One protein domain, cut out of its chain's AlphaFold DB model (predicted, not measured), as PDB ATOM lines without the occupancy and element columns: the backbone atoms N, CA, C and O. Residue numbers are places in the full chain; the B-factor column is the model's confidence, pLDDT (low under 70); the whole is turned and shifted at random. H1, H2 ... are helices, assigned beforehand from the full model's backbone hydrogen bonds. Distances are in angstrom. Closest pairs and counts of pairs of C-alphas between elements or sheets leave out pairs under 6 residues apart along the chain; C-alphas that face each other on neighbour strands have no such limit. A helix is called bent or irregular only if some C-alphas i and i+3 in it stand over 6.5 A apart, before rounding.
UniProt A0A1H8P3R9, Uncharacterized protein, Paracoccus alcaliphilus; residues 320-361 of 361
ATOM      1  N   GLU A 320     -27.583  45.204  38.794       96.12
ATOM      2  CA  GLU A 320     -27.302  43.766  38.826       96.12
ATOM      3  C   GLU A 320     -28.222  42.992  37.874       96.12
ATOM      4  O   GLU A 320     -27.734  42.160  37.112       96.12
ATOM      5  N   LEU A 321     -29.509  43.349  37.802       96.19
ATOM      6  CA  LEU A 321     -30.440  42.785  36.818       96.19
ATOM      7  C   LEU A 321     -29.974  43.046  35.378       96.19
ATOM      8  O   LEU A 321     -29.984  42.142  34.544       96.19
ATOM      9  N   LEU A 322     -29.525  44.270  35.083       93.50
ATOM     10  CA  LEU A 322     -29.025  44.618  33.753       93.50
ATOM     11  C   LEU A 322     -27.752  43.831  33.408       93.50
ATOM     12  O   LEU A 322     -27.594  43.386  32.272       93.50
ATOM     13  N   ARG A 323     -26.848  43.633  34.380       96.38
ATOM     14  CA  ARG A 323     -25.652  42.797  34.194       96.38
ATOM     15  C   ARG A 323     -26.023  41.352  33.907       96.38
ATOM     16  O   ARG A 323     -25.376  40.756  33.050       96.38
ATOM     17  N   GLU A 324     -27.013  40.805  34.603       94.44
ATOM     18  CA  GLU A 324     -27.427  39.419  34.398       94.44
ATOM     19  C   GLU A 324     -28.094  39.238  33.035       94.44
ATOM     20  O   GLU A 324     -27.679  38.370  32.276       94.44
ATOM     21  N   MET A 325     -28.997  40.139  32.642       90.62
ATOM     22  CA  MET A 325     -29.619  40.110  31.312       90.62
ATOM     23  C   MET A 325     -28.577  40.223  30.187       90.62
ATOM     24  O   MET A 325     -28.634  39.499  29.196       90.62
ATOM     25  N   ILE A 326     -27.586  41.107  30.345       89.81
ATOM     26  CA  ILE A 326     -26.490  41.248  29.376       89.81
ATOM     27  C   ILE A 326     -25.614  39.989  29.352       89.81
ATOM     28  O   ILE A 326     -25.199  39.576  28.271       89.81
ATOM     29  N   ARG A 327     -25.332  39.367  30.508       92.81
ATOM     30  CA  ARG A 327     -24.618  38.083  30.568       92.81
ATOM     31  C   ARG A 327     -25.414  36.996  29.852       92.81
ATOM     32  O   ARG A 327     -24.843  36.328  28.999       92.81
ATOM     33  N   GLU A 328     -26.699  36.837  30.135       89.94
ATOM     34  CA  GLU A 328     -27.537  35.810  29.506       89.94
ATOM     35  C   GLU A 328     -27.615  35.976  27.982       89.94
ATOM     36  O   GLU A 328     -27.463  34.999  27.253       89.94
ATOM     37  N   GLU A 329     -27.737  37.203  27.472       86.19
ATOM     38  CA  GLU A 329     -27.715  37.478  26.025       86.19
ATOM     39  C   GLU A 329     -26.327  37.228  25.393       86.19
ATOM     40  O   GLU A 329     -26.213  36.624  24.318       86.19
ATOM     41  N   LEU A 330     -25.242  37.635  26.068       89.69
ATOM     42  CA  LEU A 330     -23.864  37.432  25.591       89.69
ATOM     43  C   LEU A 330     -23.359  35.992  25.725       89.69
ATOM     44  O   LEU A 330     -22.449  35.606  24.991       89.69
ATOM     45  N   PHE A 331     -23.890  35.202  26.652       88.19
ATOM     46  CA  PHE A 331     -23.534  33.788  26.814       88.19
ATOM     47  C   PHE A 331     -24.555  32.846  26.168       88.19
ATOM     48  O   PHE A 331     -24.246  31.674  25.938       88.19
ATOM     49  N   GLY A 332     -25.733  33.358  25.820       92.56
ATOM     50  CA  GLY A 332     -26.775  32.642  25.103       92.56
ATOM     51  C   GLY A 332     -26.488  32.478  23.610       92.56
ATOM     52  O   GLY A 332     -25.363  32.606  23.115       92.56
ATOM     53  N   GLU A 333     -27.543  32.180  22.852       91.31
ATOM     54  CA  GLU A 333     -27.421  31.912  21.418       91.31
ATOM     55  C   GLU A 333     -26.896  33.115  20.620       91.31
ATOM     56  O   GLU A 333     -26.149  32.924  19.654       91.31
ATOM     57  N   LEU A 334     -27.260  34.345  21.006       90.81
ATOM     58  CA  LEU A 334     -26.824  35.557  20.309       90.81
ATOM     59  C   LEU A 334     -25.308  35.729  20.424       90.81
ATOM     60  O   LEU A 334     -24.626  35.908  19.410       90.81
ATOM     61  N   GLY A 335     -24.764  35.575  21.629       90.62
ATOM     62  CA  GLY A 335     -23.326  35.588  21.862       90.62
ATOM     63  C   GLY A 335     -22.559  34.463  21.167       90.62
ATOM     64  O   GLY A 335     -21.475  34.687  20.616       90.62
ATOM     65  N   GLN A 336     -23.125  33.255  21.091       92.94
ATOM     66  CA  GLN A 336     -22.514  32.160  20.328       92.94
ATOM     67  C   GLN A 336     -22.465  32.458  18.823       92.94
ATOM     68  O   GLN A 336     -21.443  32.214  18.171       92.94
ATOM     69  N   ARG A 337     -23.534  33.027  18.256       93.12
ATOM     70  CA  ARG A 337     -23.565  33.437  16.843       93.12
ATOM     71  C   ARG A 337     -22.591  34.583  16.583       93.12
ATOM     72  O   ARG A 337     -21.829  34.517  15.620       93.12
ATOM     73  N   PHE A 338     -22.560  35.583  17.464       90.12
ATOM     74  CA  PHE A 338     -21.627  36.703  17.373       90.12
ATOM     75  C   PHE A 338     -20.172  36.231  17.438       90.12
ATOM     76  O   PHE A 338     -19.381  36.560  16.559       90.12
ATOM     77  N   SER A 339     -19.822  35.385  18.410       89.88
ATOM     78  CA  SER A 339     -18.462  34.851  18.544       89.88
ATOM     79  C   SER A 339     -18.058  33.955  17.368       89.88
ATOM     80  O   SER A 339     -16.917  34.032  16.907       89.88
ATOM     81  N   ARG A 340     -18.973  33.144  16.818       95.38
ATOM     82  CA  ARG A 340     -18.725  32.360  15.596       95.38
ATOM     83  C   ARG A 340     -18.480  33.266  14.386       95.38
ATOM     84  O   ARG A 340     -17.532  33.027  13.632       95.38
ATOM     85  N   ASN A 341     -19.292  34.307  14.220       93.00
ATOM     86  CA  ASN A 341     -19.125  35.279  13.143       93.00
ATOM     87  C   ASN A 341     -17.799  36.032  13.289       93.00
ATOM     88  O   ASN A 341     -17.027  36.075  12.336       93.00
ATOM     89  N   LEU A 342     -17.473  36.512  14.493       96.12
ATOM     90  CA  LEU A 342     -16.217  37.204  14.779       96.12
ATOM     91  C   LEU A 342     -14.997  36.326  14.467       96.12
ATOM     92  O   LEU A 342     -14.082  36.772  13.782       96.12
ATOM     93  N   ARG A 343     -15.000  35.051  14.880       95.75
ATOM     94  CA  ARG A 343     -13.921  34.105  14.527       95.75
ATOM     95  C   ARG A 343     -13.785  33.914  13.018       95.75
ATOM     96  O   ARG A 343     -12.673  33.759  12.528       95.75
ATOM     97  N   THR A 344     -14.898  33.899  12.288       96.75
ATOM     98  CA  THR A 344     -14.891  33.749  10.824       96.75
ATOM     99  C   THR A 344     -14.289  34.980  10.153       96.75
ATOM    100  O   THR A 344     -13.453  34.836   9.264       96.75
ATOM    101  N   VAL A 345     -14.658  36.175  10.623       96.81
ATOM    102  CA  VAL A 345     -14.096  37.446  10.148       96.81
ATOM    103  C   VAL A 345     -12.597  37.510  10.432       96.81
ATOM    104  O   VAL A 345     -11.829  37.720   9.503       96.81
ATOM    105  N   ILE A 346     -12.164  37.220  11.665       96.00
ATOM    106  CA  ILE A 346     -10.739  37.227  12.035       96.00
ATOM    107  C   ILE A 346      -9.941  36.237  11.181       96.00
ATOM    108  O   ILE A 346      -8.879  36.582  10.680       96.00
ATOM    109  N   ARG A 347     -10.444  35.011  10.977       97.25
ATOM    110  CA  ARG A 347      -9.760  34.023  10.123       97.25
ATOM    111  C   ARG A 347      -9.600  34.513   8.689       97.25
ATOM    112  O   ARG A 347      -8.554  34.276   8.096       97.25
ATOM    113  N   ARG A 348     -10.628  35.162   8.141       96.81
ATOM    114  CA  ARG A 348     -10.575  35.726   6.792       96.81
ATOM    115  C   ARG A 348      -9.561  36.862   6.714       96.81
ATOM    116  O   ARG A 348      -8.774  36.872   5.781       96.81
ATOM    117  N   GLU A 349      -9.564  37.762   7.689       96.44
ATOM    118  CA  GLU A 349      -8.650  38.904   7.707       96.44
ATOM    119  C   GLU A 349      -7.195  38.451   7.827       96.44
ATOM    120  O   GLU A 349      -6.344  38.864   7.050       96.44
ATOM    121  N   VAL A 350      -6.922  37.509   8.732       96.75
ATOM    122  CA  VAL A 350      -5.585  36.923   8.884       96.75
ATOM    123  C   VAL A 350      -5.144  36.210   7.605       96.75
ATOM    124  O   VAL A 350      -3.985  36.333   7.228       96.75
ATOM    125  N   ALA A 351      -6.042  35.495   6.918       96.75
ATOM    126  CA  ALA A 351      -5.713  34.863   5.641       96.75
ATOM    127  C   ALA A 351      -5.333  35.901   4.574       96.75
ATOM    128  O   ALA A 351      -4.303  35.742   3.932       96.75
ATOM    129  N   VAL A 352      -6.100  36.991   4.454       96.69
ATOM    130  CA  VAL A 352      -5.789  38.094   3.528       96.69
ATOM    131  C   VAL A 352      -4.443  38.738   3.870       96.69
ATOM    132  O   VAL A 352      -3.617  38.920   2.986       96.69
ATOM    133  N   MET A 353      -4.167  39.006   5.151       96.94
ATOM    134  CA  MET A 353      -2.879  39.573   5.570       96.94
ATOM    135  C   MET A 353      -1.690  38.648   5.272       96.94
ATOM    136  O   MET A 353      -0.608  39.134   4.948       96.94
ATOM    137  N   ILE A 354      -1.864  37.330   5.407       97.38
ATOM    138  CA  ILE A 354      -0.823  36.347   5.072       97.38
ATOM    139  C   ILE A 354      -0.603  36.304   3.558       97.38
ATOM    140  O   ILE A 354       0.547  36.309   3.125       97.38
ATOM    141  N   ASP A 355      -1.676  36.295   2.766       97.50
ATOM    142  CA  ASP A 355      -1.590  36.302   1.303       97.50
ATOM    143  C   ASP A 355      -0.880  37.573   0.795       97.50
ATOM    144  O   ASP A 355       0.052  37.470  -0.003       97.50
ATOM    145  N   ASP A 356      -1.209  38.748   1.343       96.25
ATOM    146  CA  ASP A 356      -0.537  40.022   1.029       96.25
ATOM    147  C   ASP A 356       0.961  40.004   1.400       96.25
ATOM    148  O   ASP A 356       1.802  40.581   0.701       96.25
ATOM    149  N   GLN A 357       1.328  39.351   2.510       96.38
ATOM    150  CA  GLN A 357       2.733  39.189   2.902       96.38
ATOM    151  C   GLN A 357       3.485  38.234   1.974       96.38
ATOM    152  O   GLN A 357       4.655  38.485   1.678       96.38
ATOM    153  N   LEU A 358       2.832  37.164   1.516       97.06
ATOM    154  CA  LEU A 358       3.408  36.206   0.576       97.06
ATOM    155  C   LEU A 358       3.580  36.802  -0.823       97.06
ATOM    156  O   LEU A 358       4.573  36.494  -1.468       97.06
ATOM    157  N   GLU A 359       2.678  37.675  -1.278       97.38
ATOM    158  CA  GLU A 359       2.809  38.358  -2.579       97.38
ATOM    159  C   GLU A 359       3.974  39.366  -2.608       97.38
ATOM    160  O   GLU A 359       4.486  39.721  -3.671       97.38
ATOM    161  N   ARG A 360       4.424  39.826  -1.434       95.00
ATOM    162  CA  ARG A 360       5.537  40.775  -1.306       95.00
ATOM    163  C   ARG A 360       6.925  40.115  -1.305       95.00
ATOM    164  O   ARG A 360       7.915  40.839  -1.450       95.00
ATOM    165  N   LEU A 361       7.001  38.799  -1.103       93.25
ATOM    166  CA  LEU A 361       8.235  38.000  -1.145       93.25
ATOM    167  C   LEU A 361       8.489  37.479  -2.561       93.25
ATOM    168  O   LEU A 361       9.674  37.504  -2.968       93.25
TER     169      LEU A 361
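What this domain is: This is residues 320 to 361 of the 361 residues of an uncharacterized protein of Paracoccus alcaliphilus (UniProt A0A1H8P3R9). One long helix, H2, makes most of the length of this rod-like model, and a shorter helix, H1, meets it near one end at a wide corner, with a single residue at the turn. Most of H2 and the first half of H1 stand free, and no third part covers either of them. The printed part has 42 residues with two named helices, H1 then H2 along the chain, and no named strand; the class is all helix. The whole is extended, with a radius of gyration of the C-alphas of 16.7 A, and its C-alphas span 54 by 17 by 7 A.

How they stand to each other: H2, residues 333 to 359, is close to but not clearly touching H1, residues 320 to 331, with 2 pairs of C-alphas within 8 A. Their closest C-alphas, those of Glu 329 and Gly 335, are 6.3 A apart. The lines of the two helices stand at a steep tilt of 54 degrees, and the helices run the same way. Their centres are 26.2 A apart. Residues 340 to 361, of which 340 to 359 belong to H2, stand free, and so do residues 320 to 325 of H1. In H1 and H2 every O i to N i+4 pair is within hydrogen-bond range.

Where its parts are: H2 has 27 residues and measures 39.1 A from C-alpha 333 at (-27.421, 31.912, 21.418) to C-alpha 359 at (2.809, 38.358, -2.579). H1 has 12 residues and measures 16.1 A from first to last C-alpha, beginning with C-alpha 320 at (-27.302, 43.766, 38.826). Neither helix is bent.

The domain as a whole: The two C-alphas farthest apart, those of Leu 321 and Leu 361, are 54.4 A apart. The link from H1 to H2, Gly 332, is tight. The printed part has no cut and ends at Leu 361, the chain's last residue. The mean pLDDT of the printed part is 94.1, and no printed residue is under 70.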